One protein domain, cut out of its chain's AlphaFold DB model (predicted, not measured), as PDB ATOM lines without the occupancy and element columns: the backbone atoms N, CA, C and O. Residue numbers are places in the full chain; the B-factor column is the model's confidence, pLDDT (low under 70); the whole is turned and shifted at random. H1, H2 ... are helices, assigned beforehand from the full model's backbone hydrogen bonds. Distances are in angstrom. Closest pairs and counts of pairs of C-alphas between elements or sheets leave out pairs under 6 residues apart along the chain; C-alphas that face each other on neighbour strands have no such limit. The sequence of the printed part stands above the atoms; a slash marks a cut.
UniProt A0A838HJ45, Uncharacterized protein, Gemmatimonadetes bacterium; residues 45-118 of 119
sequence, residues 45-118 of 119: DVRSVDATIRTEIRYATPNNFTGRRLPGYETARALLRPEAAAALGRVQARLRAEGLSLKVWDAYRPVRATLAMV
ATOM      1  N   ASP A  45      -4.037   1.434 -32.231       96.00
ATOM      2  CA  ASP A  45      -2.951   2.161 -31.577       96.00
ATOM      3  C   ASP A  45      -2.912   1.821 -30.091       96.00
ATOM      4  O   ASP A  45      -3.935   1.811 -29.409       96.00
ATOM      5  N   VAL A  46      -1.722   1.635 -29.543       96.69
ATOM      6  CA  VAL A  46      -1.555   1.524 -28.093       96.69
ATOM      7  C   VAL A  46      -2.060   2.782 -27.378       96.69
ATOM      8  O   VAL A  46      -2.692   2.678 -26.327       96.69
ATOM      9  N   ARG A  47      -1.854   3.970 -27.964       96.12
ATOM     10  CA  ARG A  47      -2.295   5.236 -27.357       96.12
ATOM     11  C   ARG A  47      -3.816   5.403 -27.334       96.12
ATOM     12  O   ARG A  47      -4.302   6.194 -26.535       96.12
ATOM     13  N   SER A  48      -4.567   4.674 -28.169       95.69
ATOM     14  CA  SER A  48      -6.036   4.681 -28.079       95.69
ATOM     15  C   SER A  48      -6.561   3.827 -26.925       95.69
ATOM     16  O   SER A  48      -7.701   4.013 -26.521       95.69
ATOM     17  N   VAL A  49      -5.751   2.900 -26.397       95.31
ATOM     18  CA  VAL A  49      -6.107   2.117 -25.202       95.31
ATOM     19  C   VAL A  49      -5.782   2.893 -23.928       95.31
ATOM     20  O   VAL A  49      -6.601   2.944 -23.017       95.31
ATOM     21  N   ASP A  50      -4.602   3.511 -23.862       96.06
ATOM     22  CA  ASP A  50      -4.234   4.430 -22.784       96.06
ATOM     23  C   ASP A  50      -3.250   5.482 -23.320       96.06
ATOM     24  O   ASP A  50      -2.124   5.171 -23.721       96.06
ATOM     25  N   ALA A  51      -3.669   6.750 -23.305       96.00
ATOM     26  CA  ALA A  51      -2.885   7.874 -23.814       96.00
ATOM     27  C   ALA A  51      -1.615   8.170 -22.991       96.00
ATOM     28  O   ALA A  51      -0.734   8.896 -23.450       96.00
ATOM     29  N   THR A  52      -1.498   7.618 -21.780       96.38
ATOM     30  CA  THR A  52      -0.326   7.804 -20.910       96.38
ATOM     31  C   THR A  52       0.841   6.881 -21.240       96.38
ATOM     32  O   THR A  52       1.949   7.090 -20.732       96.38
ATOM     33  N   ILE A  53       0.625   5.892 -22.111       97.25
ATOM     34  CA  ILE A  53       1.693   5.031 -22.610       97.25
ATOM     35  C   ILE A  53       2.601   5.851 -23.523       97.25
ATOM     36  O   ILE A  53       2.187   6.394 -24.552       97.25
ATOM     37  N   ARG A  54       3.884   5.917 -23.165       96.69
ATOM     38  CA  ARG A  54       4.881   6.642 -23.952       96.69
ATOM     39  C   ARG A  54       5.300   5.777 -25.133       96.69
ATOM     40  O   ARG A  54       5.663   4.619 -24.950       96.69
ATOM     41  N   THR A  55       5.301   6.335 -26.339       96.25
ATOM     42  CA  THR A  55       5.792   5.625 -27.529       96.25
ATOM     43  C   THR A  55       6.934   6.400 -28.175       96.25
ATOM     44  O   THR A  55       6.836   7.608 -28.382       96.25
ATOM     45  N   GLU A  56       8.015   5.692 -28.484       95.69
ATOM     46  CA  GLU A  56       9.195   6.190 -29.193       95.69
ATOM     47  C   GLU A  56       9.566   5.161 -30.258       95.69
ATOM     48  O   GLU A  56      10.456   4.339 -30.054       95.69
ATOM     49  N   ILE A  57       8.836   5.169 -31.372       96.56
ATOM     50  CA  ILE A  57       8.974   4.157 -32.422       96.56
ATOM     51  C   ILE A  57      10.328   4.306 -33.117       96.56
ATOM     52  O   ILE A  57      10.496   5.133 -34.014       96.56
ATOM     53  N   ARG A  58      11.312   3.512 -32.685       95.69
ATOM     54  CA  ARG A  58      12.727   3.696 -33.046       95.69
ATOM     55  C   ARG A  58      12.968   3.549 -34.541       95.69
ATOM     56  O   ARG A  58      13.653   4.375 -35.138       95.69
ATOM     57  N   TYR A  59      12.320   2.568 -35.158       96.31
ATOM     58  CA  TYR A  59      12.449   2.266 -36.585       96.31
ATOM     59  C   TYR A  59      11.761   3.277 -37.514       96.31
ATOM     60  O   TYR A  59      12.022   3.270 -38.716       96.31
ATOM     61  N   ALA A  60      10.940   4.186 -36.971       96.12
ATOM     62  CA  ALA A  60      10.376   5.314 -37.715       96.12
ATOM     63  C   ALA A  60      11.362   6.488 -37.869       96.12
ATOM     64  O   ALA A  60      11.060   7.454 -38.564       96.12
ATOM     65  N   THR A  61      12.542   6.418 -37.246       95.00
ATOM     66  CA  THR A  61      13.571   7.469 -37.271       95.00
ATOM     67  C   THR A  61      14.952   6.863 -37.539       95.00
ATOM     68  O   THR A  61      15.107   5.655 -37.391       95.00
ATOM     69  N   PRO A  62      15.984   7.665 -37.858       95.38
ATOM     70  CA  PRO A  62      17.374   7.197 -37.918       95.38
ATOM     71  C   PRO A  62      17.947   6.725 -36.570       95.38
ATOM     72  O   PRO A  62      19.004   6.106 -36.542       95.38
ATOM     73  N   ASN A  63      17.268   6.996 -35.446       95.62
ATOM     74  CA  ASN A  63      17.703   6.605 -34.102       95.62
ATOM     75  C   ASN A  63      17.397   5.124 -33.814       95.62
ATOM     76  O   ASN A  63      16.575   4.781 -32.958       95.62
ATOM     77  N   ASN A  64      18.035   4.250 -34.587       94.81
ATOM     78  CA  ASN A  64      18.042   2.805 -34.425       94.81
ATOM     79  C   ASN A  64      19.358   2.234 -34.987       94.81
ATOM     80  O   ASN A  64      20.131   2.948 -35.620       94.81
ATOM     81  N   PHE A  65      19.609   0.943 -34.780       95.12
ATOM     82  CA  PHE A  65      20.889   0.320 -35.138       95.12
ATOM     83  C   PHE A  65      21.207   0.323 -36.645       95.12
ATOM     84  O   PHE A  65      22.373   0.240 -37.008       95.12
ATOM     85  N   THR A  66      20.205   0.439 -37.523       95.00
ATOM     86  CA  THR A  66      20.424   0.517 -38.979       95.00
ATOM     87  C   THR A  66      20.863   1.911 -39.437       95.00
ATOM     88  O   THR A  66      21.210   2.091 -40.600       95.00
ATOM     89  N   GLY A  67      20.794   2.925 -38.562       95.81
ATOM     90  CA  GLY A  67      21.125   4.319 -38.885       95.81
ATOM     91  C   GLY A  67      20.161   5.001 -39.867       95.81
ATOM     92  O   GLY A  67      20.346   6.169 -40.201       95.81
ATOM     93  N   ARG A  68      19.114   4.307 -40.327       95.00
ATOM     94  CA  ARG A  68      18.113   4.811 -41.277       95.00
ATOM     95  C   ARG A  68      16.705   4.462 -40.818       95.00
ATOM     96  O   ARG A  68      16.499   3.542 -40.033       95.00
ATOM     97  N   ARG A  69      15.705   5.191 -41.308       95.81
ATOM     98  CA  ARG A  69      14.298   4.808 -41.118       95.81
ATOM     99  C   ARG A  69      14.013   3.525 -41.905       95.81
ATOM    100  O   ARG A  69      14.377   3.437 -43.076       95.81
ATOM    101  N   LEU A  70      13.326   2.562 -41.292       95.81
ATOM    102  CA  LEU A  70      13.007   1.296 -41.954       95.81
ATOM    103  C   LEU A  70      11.771   1.405 -42.861       95.81
ATOM    104  O   LEU A  70      10.834   2.158 -42.562       95.81
ATOM    105  N   PRO A  71      11.723   0.629 -43.961       95.69
ATOM    106  CA  PRO A  71      10.586   0.638 -44.870       95.69
ATOM    107  C   PRO A  71       9.312   0.170 -44.156       95.69
ATOM    108  O   PRO A  71       9.289  -0.844 -43.467       95.69
ATOM    109  N   GLY A  72       8.219   0.909 -44.347       93.00
ATOM    110  CA  GLY A  72       6.915   0.625 -43.737       93.00
ATOM    111  C   GLY A  72       6.625   1.266 -42.384       93.00
ATOM    112  O   GLY A  72       5.480   1.218 -41.951       93.00
ATOM    113  N   TYR A  73       7.584   1.951 -41.765       93.38
ATOM    114  CA  TYR A  73       7.321   2.790 -40.592       93.38
ATOM    115  C   TYR A  73       6.909   4.215 -40.998       93.38
ATOM    116  O   TYR A  73       7.614   5.183 -40.734       93.38
ATOM    117  N   GLU A  74       5.825   4.366 -41.767       87.19
ATOM    118  CA  GLU A  74       5.311   5.655 -42.315       87.19
ATOM    119  C   GLU A  74       4.887   6.650 -41.253       87.19
ATOM    120  O   GLU A  74       5.075   7.851 -41.415       87.19
ATOM    121  N   THR A  75       4.405   6.141 -40.128       88.31
ATOM    122  CA  THR A  75       4.047   6.953 -38.976       88.31
ATOM    123  C   THR A  75       4.672   6.354 -37.721       88.31
ATOM    124  O   THR A  75       4.873   5.143 -37.626       88.31
ATOM    125  N   ALA A  76       4.979   7.199 -36.737       92.50
ATOM    126  CA  ALA A  76       5.525   6.779 -35.447       92.50
ATOM    127  C   ALA A  76       4.420   6.256 -34.505       92.50
ATOM    128  O   ALA A  76       4.260   6.734 -33.381       92.50
ATOM    129  N   ARG A  77       3.635   5.279 -34.976       94.00
ATOM    130  CA  ARG A  77       2.519   4.675 -34.235       94.00
ATOM    131  C   ARG A  77       2.877   3.286 -33.717       94.00
ATOM    132  O   ARG A  77       3.473   2.485 -34.432       94.00
ATOM    133  N   ALA A  78       2.479   2.994 -32.479       96.38
ATOM    134  CA  ALA A  78       2.589   1.660 -31.894       96.38
ATOM    135  C   ALA A  78       1.309   0.882 -32.208       96.38
ATOM    136  O   ALA A  78       0.331   0.982 -31.473       96.38
ATOM    137  N   LEU A  79       1.299   0.140 -33.312       96.31
ATOM    138  CA  LEU A  79       0.133  -0.638 -33.726       96.31
ATOM    139  C   LEU A  79       0.207  -2.066 -33.176       96.31
ATOM    140  O   LEU A  79       1.228  -2.730 -33.331       96.31
ATOM    141  N   LEU A  80      -0.867  -2.554 -32.561       96.94
ATOM    142  CA  LEU A  80      -0.981  -3.919 -32.037       96.94
ATOM    143  C   LEU A  80      -2.325  -4.528 -32.419       96.94
ATOM    144  O   LEU A  80      -3.278  -3.808 -32.703       96.94
ATOM    145  N   ARG A  81      -2.437  -5.856 -32.366       96.81
ATOM    146  CA  ARG A  81      -3.755  -6.491 -32.407       96.81
ATOM    147  C   ARG A  81      -4.602  -6.061 -31.196       96.81
ATOM    148  O   ARG A  81      -4.030  -5.863 -30.116       96.81
ATOM    149  N   PRO A  82      -5.937  -5.956 -31.334       96.50
ATOM    150  CA  PRO A  82      -6.816  -5.480 -30.267       96.50
ATOM    151  C   PRO A  82      -6.621  -6.190 -28.922       96.50
ATOM    152  O   PRO A  82      -6.525  -5.536 -27.885       96.50
ATOM    153  N   GLU A  83      -6.488  -7.518 -28.914       96.62
ATOM    154  CA  GLU A  83      -6.333  -8.277 -27.670       96.62
ATOM    155  C   GLU A  83      -4.974  -8.053 -26.986       96.62
ATOM    156  O   GLU A  83      -4.909  -7.991 -25.754       96.62
ATOM    157  N   ALA A  84      -3.904  -7.856 -27.763       97.06
ATOM    158  CA  ALA A  84      -2.591  -7.499 -27.231       97.06
ATOM    159  C   ALA A  84      -2.593  -6.072 -26.664       97.06
ATOM    160  O   ALA A  84      -2.077  -5.846 -25.569       97.06
ATOM    161  N   ALA A  85      -3.229  -5.124 -27.359       97.38
ATOM    162  CA  ALA A  85      -3.371  -3.750 -26.886       97.38
ATOM    163  C   ALA A  85      -4.181  -3.684 -25.577       97.38
ATOM    164  O   ALA A  85      -3.765  -3.028 -24.624       97.38
ATOM    165  N   ALA A  86      -5.278  -4.443 -25.479       97.25
ATOM    166  CA  ALA A  86      -6.072  -4.550 -24.256       97.25
ATOM    167  C   ALA A  86      -5.280  -5.170 -23.092       97.25
ATOM    168  O   ALA A  86      -5.403  -4.733 -21.946       97.25
ATOM    169  N   ALA A  87      -4.450  -6.184 -23.360       98.06
ATOM    170  CA  ALA A  87      -3.563  -6.757 -22.349       98.06
ATOM    171  C   ALA A  87      -2.519  -5.746 -21.861       98.06
ATOM    172  O   ALA A  87      -2.305  -5.625 -20.654       98.06
ATOM    173  N   LEU A  88      -1.933  -4.979 -22.782       97.88
ATOM    174  CA  LEU A  88      -0.990  -3.914 -22.464       97.88
ATOM    175  C   LEU A  88      -1.639  -2.824 -21.594       97.88
ATOM    176  O   LEU A  88      -1.035  -2.386 -20.619       97.88
ATOM    177  N   GLY A  89      -2.892  -2.453 -21.879       98.06
ATOM    178  CA  GLY A  89      -3.663  -1.508 -21.064       98.06
ATOM    179  C   GLY A  89      -3.831  -1.962 -19.609       98.06
ATOM    180  O   GLY A  89      -3.665  -1.167 -18.687       98.06
ATOM    181  N   ARG A  90      -4.059  -3.262 -19.367       98.25
ATOM    182  CA  ARG A  90      -4.117  -3.805 -17.994       98.25
ATOM    183  C   ARG A  90      -2.775  -3.700 -17.267       98.25
ATOM    184  O   ARG A  90      -2.746  -3.405 -16.075       98.25
ATOM    185  N   VAL A  91      -1.669  -3.927 -17.977       98.12
ATOM    186  CA  VAL A  91      -0.317  -3.763 -17.418       98.12
ATOM    187  C   VAL A  91      -0.047  -2.295 -17.093       98.12
ATOM    188  O   VAL A  91       0.418  -2.003 -15.995       98.12
ATOM    189  N   GLN A  92      -0.395  -1.377 -17.998       98.31
ATOM    190  CA  GLN A  92      -0.268   0.063 -17.771       98.31
ATOM    191  C   GLN A  92      -1.040   0.503 -16.524       98.31
ATOM    192  O   GLN A  92      -0.478   1.185 -15.671       98.31
ATOM    193  N   ALA A  93      -2.293   0.065 -16.370       97.81
ATOM    194  CA  ALA A  93      -3.107   0.389 -15.201       97.81
ATOM    195  C   ALA A  93      -2.450  -0.069 -13.887       97.81
ATOM    196  O   ALA A  93      -2.428   0.683 -12.913       97.81
ATOM    197  N   ARG A  94      -1.856  -1.271 -13.870       98.19
ATOM    198  CA  ARG A  94      -1.121  -1.780 -12.705       98.19
ATOM    199  C   ARG A  94       0.139  -0.961 -12.416       98.19
ATOM    200  O   ARG A  94       0.341  -0.561 -11.278       98.19
ATOM    201  N   LEU A  95       0.955  -0.684 -13.431       98.06
ATOM    202  CA  LEU A  95       2.197   0.081 -13.270       98.06
ATOM    203  C   LEU A  95       1.938   1.504 -12.773       98.06
ATOM    204  O   LEU A  95       2.695   2.023 -11.957       98.06
ATOM    205  N   ARG A  96       0.833   2.114 -13.202       97.06
ATOM    206  CA  ARG A  96       0.436   3.445 -12.739       97.06
ATOM    207  C   ARG A  96       0.154   3.505 -11.242       97.06
ATOM    208  O   ARG A  96       0.443   4.533 -10.638       97.06
ATOM    209  N   ALA A  97      -0.362   2.431 -10.642       96.44
ATOM    210  CA  ALA A  97      -0.547   2.352  -9.191       96.44
ATOM    211  C   ALA A  97       0.792   2.395  -8.427       96.44
ATOM    212  O   ALA A  97       0.826   2.773  -7.261       96.44
ATOM    213  N   GLU A  98       1.892   2.060  -9.101       97.62
ATOM    214  CA  GLU A  98       3.259   2.080  -8.573       97.62
ATOM    215  C   GLU A  98       4.031   3.350  -8.996       97.62
ATOM    216  O   GLU A  98       5.230   3.462  -8.757       97.62
ATOM    217  N   GLY A  99       3.371   4.317  -9.648       97.25
ATOM    218  CA  GLY A  99       4.022   5.524 -10.176       97.25
ATOM    219  C   GLY A  99       4.879   5.282 -11.427       97.25
ATOM    220  O   GLY A  99       5.669   6.143 -11.814       97.25
ATOM    221  N   LEU A 100       4.721   4.127 -12.078       98.12
ATOM    222  CA  LEU A 100       5.448   3.728 -13.282       98.12
ATOM    223  C   LEU A 100       4.567   3.856 -14.536       98.12
ATOM    224  O   LEU A 100       3.341   3.950 -14.470       98.12
ATOM    225  N   SER A 101       5.197   3.855 -15.713       97.56
ATOM    226  CA  SER A 101       4.500   3.871 -17.005       97.56
ATOM    227  C   SER A 101       5.275   3.078 -18.053       97.56
ATOM    228  O   SER A 101       6.508   3.033 -18.031       97.56
ATOM    229  N   LEU A 102       4.553   2.471 -18.991       97.88
ATOM    230  CA  LEU A 102       5.135   1.773 -20.126       97.88
ATOM    231  C   LEU A 102       5.759   2.745 -21.127       97.88
ATOM    232  O   LEU A 102       5.220   3.812 -21.444       97.88
ATOM    233  N   LYS A 103       6.886   2.303 -21.687       97.44
ATOM    234  CA  LYS A 103       7.552   2.931 -22.821       97.44
ATOM    235  C   LYS A 103       7.703   1.916 -23.948       97.44
ATOM    236  O   LYS A 103       8.398   0.920 -23.794       97.44
ATOM    237  N   VAL A 104       7.050   2.174 -25.075       97.19
ATOM    238  CA  VAL A 104       7.031   1.282 -26.240       97.19
ATOM    239  C   VAL A 104       7.996   1.802 -27.300       97.19
ATOM    240  O   VAL A 104       7.841   2.922 -27.790       97.19
ATOM    241  N   TRP A 105       8.987   0.986 -27.658       96.31
ATOM    242  CA  TRP A 105       9.960   1.300 -28.712       96.31
ATOM    243  C   TRP A 105       9.623   0.693 -30.069       96.31
ATOM    244  O   TRP A 105      10.036   1.231 -31.097       96.31
ATOM    245  N   ASP A 106       8.876  -0.407 -30.067       95.44
ATOM    246  CA  ASP A 106       8.410  -1.086 -31.268       95.44
ATOM    247  C   ASP A 106       7.121  -1.870 -30.984       95.44
ATOM    248  O   ASP A 106       6.822  -2.194 -29.832       95.44
ATOM    249  N   ALA A 107       6.354  -2.144 -32.036       95.25
ATOM    250  CA  ALA A 107       5.090  -2.871 -31.992       95.25
ATOM    251  C   ALA A 107       4.955  -3.730 -33.266       95.25
ATOM    252  O   ALA A 107       5.866  -4.490 -33.587       95.25
ATOM    253  N   TYR A 108       3.844  -3.636 -34.004       95.44
ATOM    254  CA  TYR A 108       3.737  -4.246 -35.329       95.44
ATOM    255  C   TYR A 108       4.895  -3.810 -36.234       95.44
ATOM    256  O   TYR A 108       5.081  -2.621 -36.503       95.44
ATOM    257  N   ARG A 109       5.627  -4.804 -36.742       95.25
ATOM    258  CA  ARG A 109       6.733  -4.638 -37.680       95.25
ATOM    259  C   ARG A 109       6.357  -5.244 -39.036       95.25
ATOM    260  O   ARG A 109       6.156  -6.458 -39.115       95.25
ATOM    261  N   PRO A 110       6.279  -4.448 -40.115       94.25
ATOM    262  CA  PRO A 110       6.088  -4.974 -41.464       94.25
ATOM    263  C   PRO A 110       7.229  -5.914 -41.874       94.25
ATOM    264  O   PRO A 110       8.390  -5.634 -41.589       94.25
ATOM    265  N   VAL A 111       6.926  -6.972 -42.634       95.94
ATOM    266  CA  VAL A 111       7.939  -7.942 -43.108       95.94
ATOM    267  C   VAL A 111       9.084  -7.254 -43.859       95.94
ATOM    268  O   VAL A 111      10.247  -7.554 -43.614       95.94
ATOM    269  N   ARG A 112       8.771  -6.255 -44.699       95.69
ATOM    270  CA  ARG A 112       9.774  -5.446 -45.414       95.69
ATOM    271  C   ARG A 112      10.775  -4.743 -44.488       95.69
ATOM    272  O   ARG A 112      11.928  -4.588 -44.867       95.69
ATOM    273  N   ALA A 113      10.354  -4.333 -43.286       96.06
ATOM    274  CA  ALA A 113      11.260  -3.756 -42.299       96.06
ATOM    275  C   ALA A 113      12.216  -4.827 -41.765       96.06
ATOM    276  O   ALA A 113      13.410  -4.579 -41.680       96.06
ATOM    277  N   THR A 114      11.702  -6.019 -41.453       96.00
ATOM    278  CA  THR A 114      12.525  -7.145 -40.988       96.00
ATOM    279  C   THR A 114      13.580  -7.550 -42.015       96.00
ATOM    280  O   THR A 114      14.723  -7.757 -41.632       96.00
ATOM    281  N   LEU A 115      13.223  -7.619 -43.301       96.50
ATOM    282  CA  LEU A 115      14.179  -7.939 -44.371       96.50
ATOM    283  C   LEU A 115      15.300  -6.891 -44.446       96.50
ATOM    284  O   LEU A 115      16.472  -7.232 -44.342       96.50
ATOM    285  N   ALA A 116      14.937  -5.606 -44.424       95.44
ATOM    286  CA  ALA A 116      15.893  -4.500 -44.472       95.44
ATOM    287  C   ALA A 116      16.846  -4.393 -43.260       95.44
ATOM    288  O   ALA A 116      17.705  -3.511 -43.266       95.44
ATOM    289  N   MET A 117      16.662  -5.200 -42.206       94.00
ATOM    290  CA  MET A 117      17.594  -5.295 -41.074       94.00
ATOM    291  C   MET A 117      18.740  -6.282 -41.319       94.00
ATOM    292  O   MET A 117      19.737  -6.212 -40.604       94.00
ATOM    293  N   VAL A 118      18.548  -7.233 -42.234       92.81
ATOM    294  CA  VAL A 118      19.494  -8.319 -42.528       92.81
ATOM    295  C   VAL A 118      20.287  -8.031 -43.803       92.81
ATOM    296  O   VAL A 118      21.432  -8.465 -43.898       92.81
TER     297      VAL A 118
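AT A GLANCE: This is residues 45 to 118 of the 119 residues of an uncharacterized protein of Gemmatimonadetes bacterium (UniProt A0A838HJ45). There is little regular structure: one long helix, H2, makes one end, short H3 lies at the other, and long loops run between them. Short H1 packs on part of H2, and residues 54 to 55 pair with 103 to 104, parallel. The 74 printed residues include three named helices, H1, H2, H3 in chain order, and no named strand; the class is all helix, with 25 residues in named elements. It is only just compact, close to loose, with a radius of gyration of the C-alphas of 13.4 A, and elongated, 39 by 23 by 18 A.

HOW THE PARTS SIT: Look first at H1, residues 46 to 49, which touches residues 85 to 89 alone of H2, residues 82 to 97; the closest C-alphas, of Val 46 and Ala 85, are 5.7 A apart. H3, residues 111 to 115, is apart from both. H3 has its O i to N i+4 pair within hydrogen-bond range, H2 has 11 of 12, and H1 is too short for one.

IN THESE COORDINATES: Find C-alpha 46 at (-1.555, 1.524, -28.093), where H1 begins. H2 runs 23.3 A from C-alpha 82 to C-alpha 97 at (-0.547, 2.352, -9.191). H3 ends at C-alpha 115, (14.179, -7.939, -44.371).

THE WHOLE: The farthest C-alphas, Ala 97 and Val 118, are 40.3 A apart. Both links are long, the printed part has no cut, and no printed residue is under 70 in pLDDT.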